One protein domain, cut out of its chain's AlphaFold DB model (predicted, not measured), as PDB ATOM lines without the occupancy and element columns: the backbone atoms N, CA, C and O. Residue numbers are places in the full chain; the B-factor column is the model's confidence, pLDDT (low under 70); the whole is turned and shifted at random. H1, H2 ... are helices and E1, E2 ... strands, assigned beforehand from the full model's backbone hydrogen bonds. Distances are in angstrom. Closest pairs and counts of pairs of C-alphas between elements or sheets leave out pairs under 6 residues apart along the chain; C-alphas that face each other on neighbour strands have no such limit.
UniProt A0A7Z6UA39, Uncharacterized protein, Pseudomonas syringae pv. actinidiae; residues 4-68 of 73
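What this domain is: This is residues 4 to 68 of the 73 residues of an uncharacterized protein of Pseudomonas syringae pv. actinidiae (UniProt A0A7Z6UA39). Three short helices, H1, H2 and H3, pack together as a triangular core, and two thin parts reach out from it: a small two-strand hairpin, E1 and E2, and an arm, the last helix H4. Residues 6 to 11 of the hairpin region and residues 60 to 68 at the far end of the arm stick out free, so to speak as two limbs on a body of 50 residues that spans 27 by 25 by 18 A. The printed part has 65 residues, with two named strands and then four named helices in the order E1, E2, H1, H2, H3, H4; the sheet, in the order E1 - E2, is antiparallel, and the class is mostly helix. The whole is only just compact, close to loose, with a radius of gyration of the C-alphas of 12.7 A, and it is flat, spanning 37 by 32 by 18 A.

How they stand to each other: E1, residues 4 to 6, and E2, residues 9 to 12, form a hairpin of antiparallel strands at 138 degrees. N 4 and O 11 are within hydrogen-bond range at 2.8 A, as are N 9 and O 6 at 2.8 A. H1, residues 20 to 28, is apart from E1. H2, residues 33 to 42, touches H1 at a steep tilt of 49 degrees, the same way; their closest C-alphas, those of Ser 28 and Ala 36, are at 5.4 A. H3, residues 44 to 53, is the hub, touching three helices. It touches H1 at a shallow tilt of 27 degrees, opposite ways, the closest C-alphas being those of Ile 24 and Ile 50 at 6.0 A. H3 and H2 touch only at the corner, at a steep tilt of 54 degrees, with the C-alphas of Phe 40 and Arg 47 closest at 4.9 A. H4, residues 58 to 67, only just touches H3, with 3 pairs of C-alphas within 8 A and only at the corner; the closest are those of Met 51 and Val 58 at 6.4 A, and the two helices stand about perpendicular at 89 degrees. H4 is apart from H1, H2, E1 and E2. In H1, H2, H3 and H4 every O i to N i+4 pair is within hydrogen-bond range.

Where its parts are: E1 begins at C-alpha 4, (10.092, -37.784, 9.528), and is 6.3 A long; E2 is 10.0 A long. H1 measures 12.3 A from its C-alpha 20 at (13.623, -31.608, 1.849). H2 is 14.3 A long, and H3 and H4 are 14.1 A each. H4 ends at C-alpha 67, (-11.315, -26.902, 6.378).

The domain as a whole: The C-alphas of Ser 31 and Glu 68, 37.2 A apart, are the two farthest apart. The printed part has no cut and no long link; the link E2 to H1, 7 residues, is short, and the others are tight. The mean pLDDT of the printed part is 72.0, and it is under 70 at residues 4, 7, 9, 17 and 54 to 68.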
ATOM      1  N   GLN A   4      10.986 -36.871  10.223       69.31
ATOM      2  CA  GLN A   4      10.092 -37.784   9.528       69.31
ATOM      3  C   GLN A   4       9.742 -38.946  10.456       69.31
ATOM      4  O   GLN A   4      10.584 -39.381  11.246       69.31
ATOM      5  N   LEU A   5       8.490 -39.395  10.377       71.06
ATOM      6  CA  LEU A   5       8.010 -40.568  11.094       71.06
ATOM      7  C   LEU A   5       8.463 -41.822  10.340       71.06
ATOM      8  O   LEU A   5       8.161 -41.972   9.156       71.06
ATOM      9  N   GLU A   6       9.197 -42.693  11.019       70.19
ATOM     10  CA  GLU A   6       9.612 -44.007  10.524       70.19
ATOM     11  C   GLU A   6       9.330 -45.028  11.623       70.19
ATOM     12  O   GLU A   6       9.871 -44.885  12.720       70.19
ATOM     13  N   GLU A   7       8.470 -46.008  11.321       63.75
ATOM     14  CA  GLU A   7       8.195 -47.183  12.168       63.75
ATOM     15  C   GLU A   7       8.090 -46.835  13.665       63.75
ATOM     16  O   GLU A   7       8.809 -47.374  14.500       63.75
ATOM     17  N   ASP A   8       7.219 -45.875  13.992       74.50
ATOM     18  CA  ASP A   8       6.946 -45.398  15.359       74.50
ATOM     19  C   ASP A   8       8.025 -44.527  16.038       74.50
ATOM     20  O   ASP A   8       7.904 -44.170  17.213       74.50
ATOM     21  N   SER A   9       9.044 -44.074  15.301       68.88
ATOM     22  CA  SER A   9      10.061 -43.145  15.809       68.88
ATOM     23  C   SER A   9      10.213 -41.879  14.956       68.88
ATOM     24  O   SER A   9      10.121 -41.881  13.727       68.88
ATOM     25  N   TRP A  10      10.463 -40.747  15.622       72.62
ATOM     26  CA  TRP A  10      10.736 -39.471  14.959       72.62
ATOM     27  C   TRP A  10      12.234 -39.296  14.712       72.62
ATOM     28  O   TRP A  10      12.985 -38.976  15.642       72.62
ATOM     29  N   ARG A  11      12.660 -39.391  13.450       80.62
ATOM     30  CA  ARG A  11      14.062 -39.191  13.051       80.62
ATOM     31  C   ARG A  11      14.275 -37.912  12.256       80.62
ATOM     32  O   ARG A  11      13.369 -37.437  11.586       80.62
ATOM     33  N   ASP A  12      15.489 -37.375  12.285       77.31
ATOM     34  CA  ASP A  12      15.864 -36.223  11.462       77.31
ATOM     35  C   ASP A  12      15.891 -36.562   9.965       77.31
ATOM     36  O   ASP A  12      16.272 -37.667   9.578       77.31
ATOM     37  N   LEU A  13      15.553 -35.572   9.129       76.44
ATOM     38  CA  LEU A  13      15.557 -35.728   7.673       76.44
ATOM     39  C   LEU A  13      16.938 -36.155   7.145       76.44
ATOM     40  O   LEU A  13      17.989 -35.559   7.444       76.44
ATOM     41  N   ARG A  14      16.928 -37.174   6.292       77.75
ATOM     42  CA  ARG A  14      18.081 -37.704   5.562       77.75
ATOM     43  C   ARG A  14      18.012 -37.292   4.095       77.75
ATOM     44  O   ARG A  14      17.044 -36.709   3.628       77.75
ATOM     45  N   ARG A  15      19.091 -37.561   3.356       71.69
ATOM     46  CA  ARG A  15      19.113 -37.338   1.897       71.69
ATOM     47  C   ARG A  15      18.208 -38.321   1.149       71.69
ATOM     48  O   ARG A  15      17.731 -37.998   0.073       71.69
ATOM     49  N   THR A  16      17.998 -39.507   1.719       72.75
ATOM     50  CA  THR A  16      17.134 -40.566   1.177       72.75
ATOM     51  C   THR A  16      15.650 -40.225   1.268       72.75
ATOM     52  O   THR A  16      14.861 -40.759   0.505       72.75
ATOM     53  N   ASP A  17      15.290 -39.294   2.151       68.00
ATOM     54  CA  ASP A  17      13.919 -38.834   2.392       68.00
ATOM     55  C   ASP A  17      13.455 -37.786   1.350       68.00
ATOM     56  O   ASP A  17      12.450 -37.100   1.523       68.00
ATOM     57  N   GLY A  18      14.226 -37.615   0.271       72.00
ATOM     58  CA  GLY A  18      14.005 -36.625  -0.779       72.00
ATOM     59  C   GLY A  18      14.776 -35.315  -0.575       72.00
ATOM     60  O   GLY A  18      15.697 -35.193   0.236       72.00
ATOM     61  N   ASN A  19      14.395 -34.290  -1.339       75.75
ATOM     62  CA  ASN A  19      15.133 -33.020  -1.420       75.75
ATOM     63  C   ASN A  19      14.859 -32.049  -0.253       75.75
ATOM     64  O   ASN A  19      15.409 -30.940  -0.223       75.75
ATOM     65  N   GLY A  20      14.037 -32.449   0.724       76.31
ATOM     66  CA  GLY A  20      13.623 -31.608   1.849       76.31
ATOM     67  C   GLY A  20      14.801 -31.134   2.701       76.31
ATOM     68  O   GLY A  20      14.958 -29.934   2.929       76.31
ATOM     69  N   LYS A  21      15.705 -32.048   3.086       81.00
ATOM     70  CA  LYS A  21      16.899 -31.709   3.883       81.00
ATOM     71  C   LYS A  21      17.769 -30.660   3.193       81.00
ATOM     72  O   LYS A  21      18.137 -29.660   3.804       81.00
ATOM     73  N   GLN A  22      18.109 -30.882   1.924       82.31
ATOM     74  CA  GLN A  22      18.996 -29.986   1.183       82.31
ATOM     75  C   GLN A  22      18.368 -28.605   0.983       82.31
ATOM     76  O   GLN A  22      19.058 -27.592   1.064       82.31
ATOM     77  N   THR A  23      17.054 -28.559   0.775       81.12
ATOM     78  CA  THR A  23      16.306 -27.308   0.644       81.12
ATOM     79  C   THR A  23      16.315 -26.507   1.946       81.12
ATOM     80  O   THR A  23      16.631 -25.321   1.914       81.12
ATOM     81  N   ILE A  24      16.081 -27.155   3.091       82.00
ATOM     82  CA  ILE A  24      16.139 -26.513   4.417       82.00
ATOM     83  C   ILE A  24      17.535 -25.941   4.693       82.00
ATOM     84  O   ILE A  24      17.665 -24.790   5.111       82.00
ATOM     85  N   LEU A  25      18.592 -26.714   4.429       86.44
ATOM     86  CA  LEU A  25      19.977 -26.265   4.626       86.44
ATOM     87  C   LEU A  25      20.334 -25.084   3.713       86.44
ATOM     88  O   LEU A  25      20.977 -24.135   4.153       86.44
ATOM     89  N   ARG A  26      19.859 -25.101   2.463       85.94
ATOM     90  CA  ARG A  26      20.095 -24.020   1.502       85.94
ATOM     91  C   ARG A  26      19.385 -22.722   1.885       85.94
ATOM     92  O   ARG A  26      20.004 -21.671   1.795       85.94
ATOM     93  N   ILE A  27      18.128 -22.787   2.326       81.56
ATOM     94  CA  ILE A  27      17.363 -21.593   2.741       81.56
ATOM     95  C   ILE A  27      17.907 -21.023   4.058       81.56
ATOM     96  O   ILE A  27      18.063 -19.813   4.198       81.56
ATOM     97  N   SER A  28      18.246 -21.887   5.019       82.56
ATOM     98  CA  SER A  28      18.840 -21.454   6.293       82.56
ATOM     99  C   SER A  28      20.300 -20.995   6.168       82.56
ATOM    100  O   SER A  28      20.800 -20.305   7.057       82.56
ATOM    101  N   GLY A  29      20.994 -21.375   5.089       89.44
ATOM    102  CA  GLY A  29      22.419 -21.105   4.891       89.44
ATOM    103  C   GLY A  29      23.325 -21.873   5.860       89.44
ATOM    104  O   GLY A  29      24.426 -21.418   6.169       89.44
ATOM    105  N   LYS A  30      22.860 -23.007   6.399       91.38
ATOM    106  CA  LYS A  30      23.577 -23.795   7.414       91.38
ATOM    107  C   LYS A  30      23.966 -25.171   6.888       91.38
ATOM    108  O   LYS A  30      23.360 -25.703   5.967       91.38
ATOM    109  N   SER A  31      24.981 -25.767   7.510       87.75
ATOM    110  CA  SER A  31      25.493 -27.097   7.156       87.75
ATOM    111  C   SER A  31      24.826 -28.246   7.920       87.75
ATOM    112  O   SER A  31      24.948 -29.399   7.510       87.75
ATOM    113  N   THR A  32      24.107 -27.957   9.010       86.06
ATOM    114  CA  THR A  32      23.431 -28.962   9.847       86.06
ATOM    115  C   THR A  32      21.980 -28.574  10.124       86.06
ATOM    116  O   THR A  32      21.638 -27.392  10.163       86.06
ATOM    117  N   LEU A  33      21.114 -29.579  10.316       82.00
ATOM    118  CA  LEU A  33      19.697 -29.353  10.634       82.00
ATOM    119  C   LEU A  33      19.512 -28.692  11.998       82.00
ATOM    120  O   LEU A  33      18.574 -27.927  12.170       82.00
ATOM    121  N   GLU A  34      20.410 -28.960  12.941       85.25
ATOM    122  CA  GLU A  34      20.452 -28.295  14.240       85.25
ATOM    123  C   GLU A  34      20.608 -26.779  14.078       85.25
ATOM    124  O   GLU A  34      19.694 -26.043  14.422       85.25
ATOM    125  N   LYS A  35      21.664 -26.320  13.396       83.00
ATOM    126  CA  LYS A  35      21.883 -24.886  13.135       83.00
ATOM    127  C   LYS A  35      20.770 -24.263  12.290       83.00
ATOM    128  O   LYS A  35      20.490 -23.073  12.395       83.00
ATOM    129  N   ALA A  36      20.153 -25.051  11.408       84.00
ATOM    130  CA  ALA A  36      19.007 -24.599  10.629       84.00
ATOM    131  C   ALA A  36      17.755 -24.379  11.497       84.00
ATOM    132  O   ALA A  36      16.928 -23.544  11.137       84.00
ATOM    133  N   ARG A  37      17.601 -25.097  12.623       83.75
ATOM    134  CA  ARG A  37      16.502 -24.878  13.580       83.75
ATOM    135  C   ARG A  37      16.651 -23.540  14.282       83.75
ATOM    136  O   ARG A  37      15.658 -22.832  14.387       83.75
ATOM    137  N   ASP A  38      17.865 -23.174  14.677       84.31
ATOM    138  CA  ASP A  38      18.128 -21.878  15.316       84.31
ATOM    139  C   ASP A  38      17.677 -20.737  14.395       84.31
ATOM    140  O   ASP A  38      16.823 -19.929  14.752       84.31
ATOM    141  N   VAL A  39      18.108 -20.786  13.129       83.25
ATOM    142  CA  VAL A  39      17.687 -19.825  12.096       83.25
ATOM    143  C   VAL A  39      16.172 -19.828  11.884       83.25
ATOM    144  O   VAL A  39      15.575 -18.777  11.681       83.25
ATOM    145  N   PHE A  40      15.533 -20.995  11.917       79.25
ATOM    146  CA  PHE A  40      14.084 -21.110  11.756       79.25
ATOM    147  C   PHE A  40      13.304 -20.433  12.901       79.25
ATOM    148  O   PHE A  40      12.218 -19.885  12.683       79.25
ATOM    149  N   TYR A  41      13.827 -20.467  14.126       78.94
ATOM    150  CA  TYR A  41      13.194 -19.795  15.260       78.94
ATOM    151  C   TYR A  41      13.461 -18.287  15.260       78.94
ATOM    152  O   TYR A  41      12.539 -17.518  15.533       78.94
ATOM    153  N   GLU A  42      14.669 -17.875  14.880       85.06
ATOM    154  CA  GLU A  42      15.125 -16.482  14.920       85.06
ATOM    155  C   GLU A  42      14.647 -15.634  13.730       85.06
ATOM    156  O   GLU A  42      14.376 -14.446  13.889       85.06
ATOM    157  N   ASP A  43      14.513 -16.225  12.538       83.12
ATOM    158  CA  ASP A  43      14.258 -15.494  11.292       83.12
ATOM    159  C   ASP A  43      12.890 -15.860  10.691       83.12
ATOM    160  O   ASP A  43      12.693 -16.921  10.088       83.12
ATOM    161  N   VAL A  44      11.920 -14.952  10.844       79.12
ATOM    162  CA  VAL A  44      10.544 -15.138  10.354       79.12
ATOM    163  C   VAL A  44      10.451 -15.253   8.829       79.12
ATOM    164  O   VAL A  44       9.591 -15.985   8.327       79.12
ATOM    165  N   HIS A  45      11.338 -14.592   8.083       81.50
ATOM    166  CA  HIS A  45      11.332 -14.652   6.623       81.50
ATOM    167  C   HIS A  45      11.847 -16.009   6.150       81.50
ATOM    168  O   HIS A  45      11.154 -16.700   5.404       81.50
ATOM    169  N   LYS A  46      12.978 -16.473   6.694       80.62
ATOM    170  CA  LYS A  46      13.500 -17.814   6.380       80.62
ATOM    171  C   LYS A  46      12.568 -18.923   6.844       80.62
ATOM    172  O   LYS A  46      12.436 -19.933   6.156       80.62
ATOM    173  N   ARG A  47      11.889 -18.750   7.979       82.56
ATOM    174  CA  ARG A  47      10.831 -19.663   8.430       82.56
ATOM    175  C   ARG A  47       9.715 -19.780   7.397       82.56
ATOM    176  O   ARG A  47       9.328 -20.895   7.055       82.56
ATOM    177  N   THR A  48       9.239 -18.648   6.887       78.12
ATOM    178  CA  THR A  48       8.192 -18.606   5.859       78.12
ATOM    179  C   THR A  48       8.664 -19.278   4.571       78.12
ATOM    180  O   THR A  48       7.959 -20.136   4.047       78.12
ATOM    181  N   ASP A  49       9.889 -19.007   4.120       79.25
ATOM    182  CA  ASP A  49      10.466 -19.649   2.933       79.25
ATOM    183  C   ASP A  49      10.631 -21.165   3.104       79.25
ATOM    184  O   ASP A  49      10.317 -21.932   2.193       79.25
ATOM    185  N   ILE A  50      11.086 -21.622   4.276       78.69
ATOM    186  CA  ILE A  50      11.208 -23.051   4.601       78.69
ATOM    187  C   ILE A  50       9.827 -23.721   4.603       78.69
ATOM    188  O   ILE A  50       9.683 -24.819   4.062       78.69
ATOM    189  N   MET A  51       8.809 -23.070   5.174       74.44
ATOM    190  CA  MET A  51       7.432 -23.571   5.196       74.44
ATOM    191  C   MET A  51       6.814 -23.614   3.791       74.44
ATOM    192  O   MET A  51       6.210 -24.622   3.431       74.44
ATOM    193  N   LEU A  52       7.021 -22.574   2.974       70.81
ATOM    194  CA  LEU A  52       6.515 -22.476   1.601       70.81
ATOM    195  C   LEU A  52       7.248 -23.404   0.621       70.81
ATOM    196  O   LEU A  52       6.649 -23.919  -0.314       70.81
ATOM    197  N   LYS A  53       8.543 -23.671   0.810       70.88
ATOM    198  CA  LYS A  53       9.281 -24.625  -0.040       70.88
ATOM    199  C   LYS A  53       9.048 -26.081   0.330       70.88
ATOM    200  O   LYS A  53       9.265 -26.951  -0.506       70.88
ATOM    201  N   ASN A  54       8.584 -26.343   1.546       58.75
ATOM    202  CA  ASN A  54       8.046 -27.640   1.941       58.75
ATOM    203  C   ASN A  54       6.536 -27.756   1.609       58.75
ATOM    204  O   ASN A  54       5.873 -28.696   2.042       58.75
ATOM    205  N   ALA A  55       5.958 -26.791   0.878       47.16
ATOM    206  CA  ALA A  55       4.511 -26.629   0.722       47.16
ATOM    207  C   ALA A  55       3.814 -27.508  -0.322       47.16
ATOM    208  O   ALA A  55       2.598 -27.398  -0.421       47.16
ATOM    209  N   ASP A  56       4.490 -28.459  -0.968       52.28
ATOM    210  CA  ASP A  56       3.748 -29.637  -1.447       52.28
ATOM    211  C   ASP A  56       3.173 -30.441  -0.250       52.28
ATOM    212  O   ASP A  56       2.214 -31.187  -0.412       52.28
ATOM    213  N   SER A  57       3.679 -30.233   0.983       44.06
ATOM    214  CA  SER A  57       3.149 -30.837   2.221       44.06
ATOM    215  C   SER A  57       2.531 -29.844   3.229       44.06
ATOM    216  O   SER A  57       1.531 -30.164   3.872       44.06
ATOM    217  N   VAL A  58       3.053 -28.615   3.361       48.84
ATOM    218  CA  VAL A  58       2.591 -27.640   4.386       48.84
ATOM    219  C   VAL A  58       1.391 -26.788   3.942       48.84
ATOM    220  O   VAL A  58       0.507 -26.539   4.762       48.84
ATOM    221  N   ALA A  59       1.284 -26.386   2.666       50.47
ATOM    222  CA  ALA A  59       0.068 -25.712   2.183       50.47
ATOM    223  C   ALA A  59      -1.145 -26.651   2.229       50.47
ATOM    224  O   ALA A  59      -2.249 -26.203   2.534       50.47
ATOM    225  N   LEU A  60      -0.933 -27.955   2.006       48.38
ATOM    226  CA  LEU A  60      -1.967 -28.974   2.171       48.38
ATOM    227  C   LEU A  60      -2.434 -29.053   3.630       48.38
ATOM    228  O   LEU A  60      -3.631 -28.981   3.873       48.38
ATOM    229  N   LEU A  61      -1.521 -29.113   4.605       46.22
ATOM    230  CA  LEU A  61      -1.885 -29.144   6.028       46.22
ATOM    231  C   LEU A  61      -2.627 -27.881   6.479       46.22
ATOM    232  O   LEU A  61      -3.644 -28.003   7.150       46.22
ATOM    233  N   VAL A  62      -2.197 -26.681   6.071       49.66
ATOM    234  CA  VAL A  62      -2.923 -25.431   6.377       49.66
ATOM    235  C   VAL A  62      -4.285 -25.379   5.670       49.66
ATOM    236  O   VAL A  62      -5.261 -24.933   6.265       49.66
ATOM    237  N   THR A  63      -4.395 -25.887   4.439       46.38
ATOM    238  CA  THR A  63      -5.677 -25.985   3.713       46.38
ATOM    239  C   THR A  63      -6.621 -27.009   4.349       46.38
ATOM    240  O   THR A  63      -7.825 -26.771   4.423       46.38
ATOM    241  N   LEU A  64      -6.102 -28.139   4.832       44.25
ATOM    242  CA  LEU A  64      -6.879 -29.171   5.521       44.25
ATOM    243  C   LEU A  64      -7.312 -28.702   6.921       44.25
ATOM    244  O   LEU A  64      -8.487 -28.818   7.253       44.25
ATOM    245  N   LEU A  65      -6.417 -28.075   7.689       53.09
ATOM    246  CA  LEU A  65      -6.722 -27.480   8.999       53.09
ATOM    247  C   LEU A  65      -7.652 -26.262   8.891       53.09
ATOM    248  O   LEU A  65      -8.471 -26.042   9.768       53.09
ATOM    249  N   GLY A  66      -7.581 -25.492   7.803       50.28
ATOM    250  CA  GLY A  66      -8.547 -24.427   7.514       50.28
ATOM    251  C   GLY A  66      -9.937 -24.944   7.114       50.28
ATOM    252  O   GLY A  66     -10.910 -24.193   7.190       50.28
ATOM    253  N   ARG A  67     -10.046 -26.216   6.692       49.88
ATOM    254  CA  ARG A  67     -11.315 -26.902   6.378       49.88
ATOM    255  C   ARG A  67     -11.909 -27.639   7.575       49.88
ATOM    256  O   ARG A  67     -13.132 -27.782   7.621       49.88
ATOM    257  N   GLU A  68     -11.100 -28.050   8.548       43.88
ATOM    258  CA  GLU A  68     -11.596 -28.322   9.895       43.88
ATOM    259  C   GLU A  68     -11.976 -26.987  10.536       43.88
ATOM    260  O   GLU A  68     -11.196 -26.328  11.220       43.88
TER     261      GLU A  68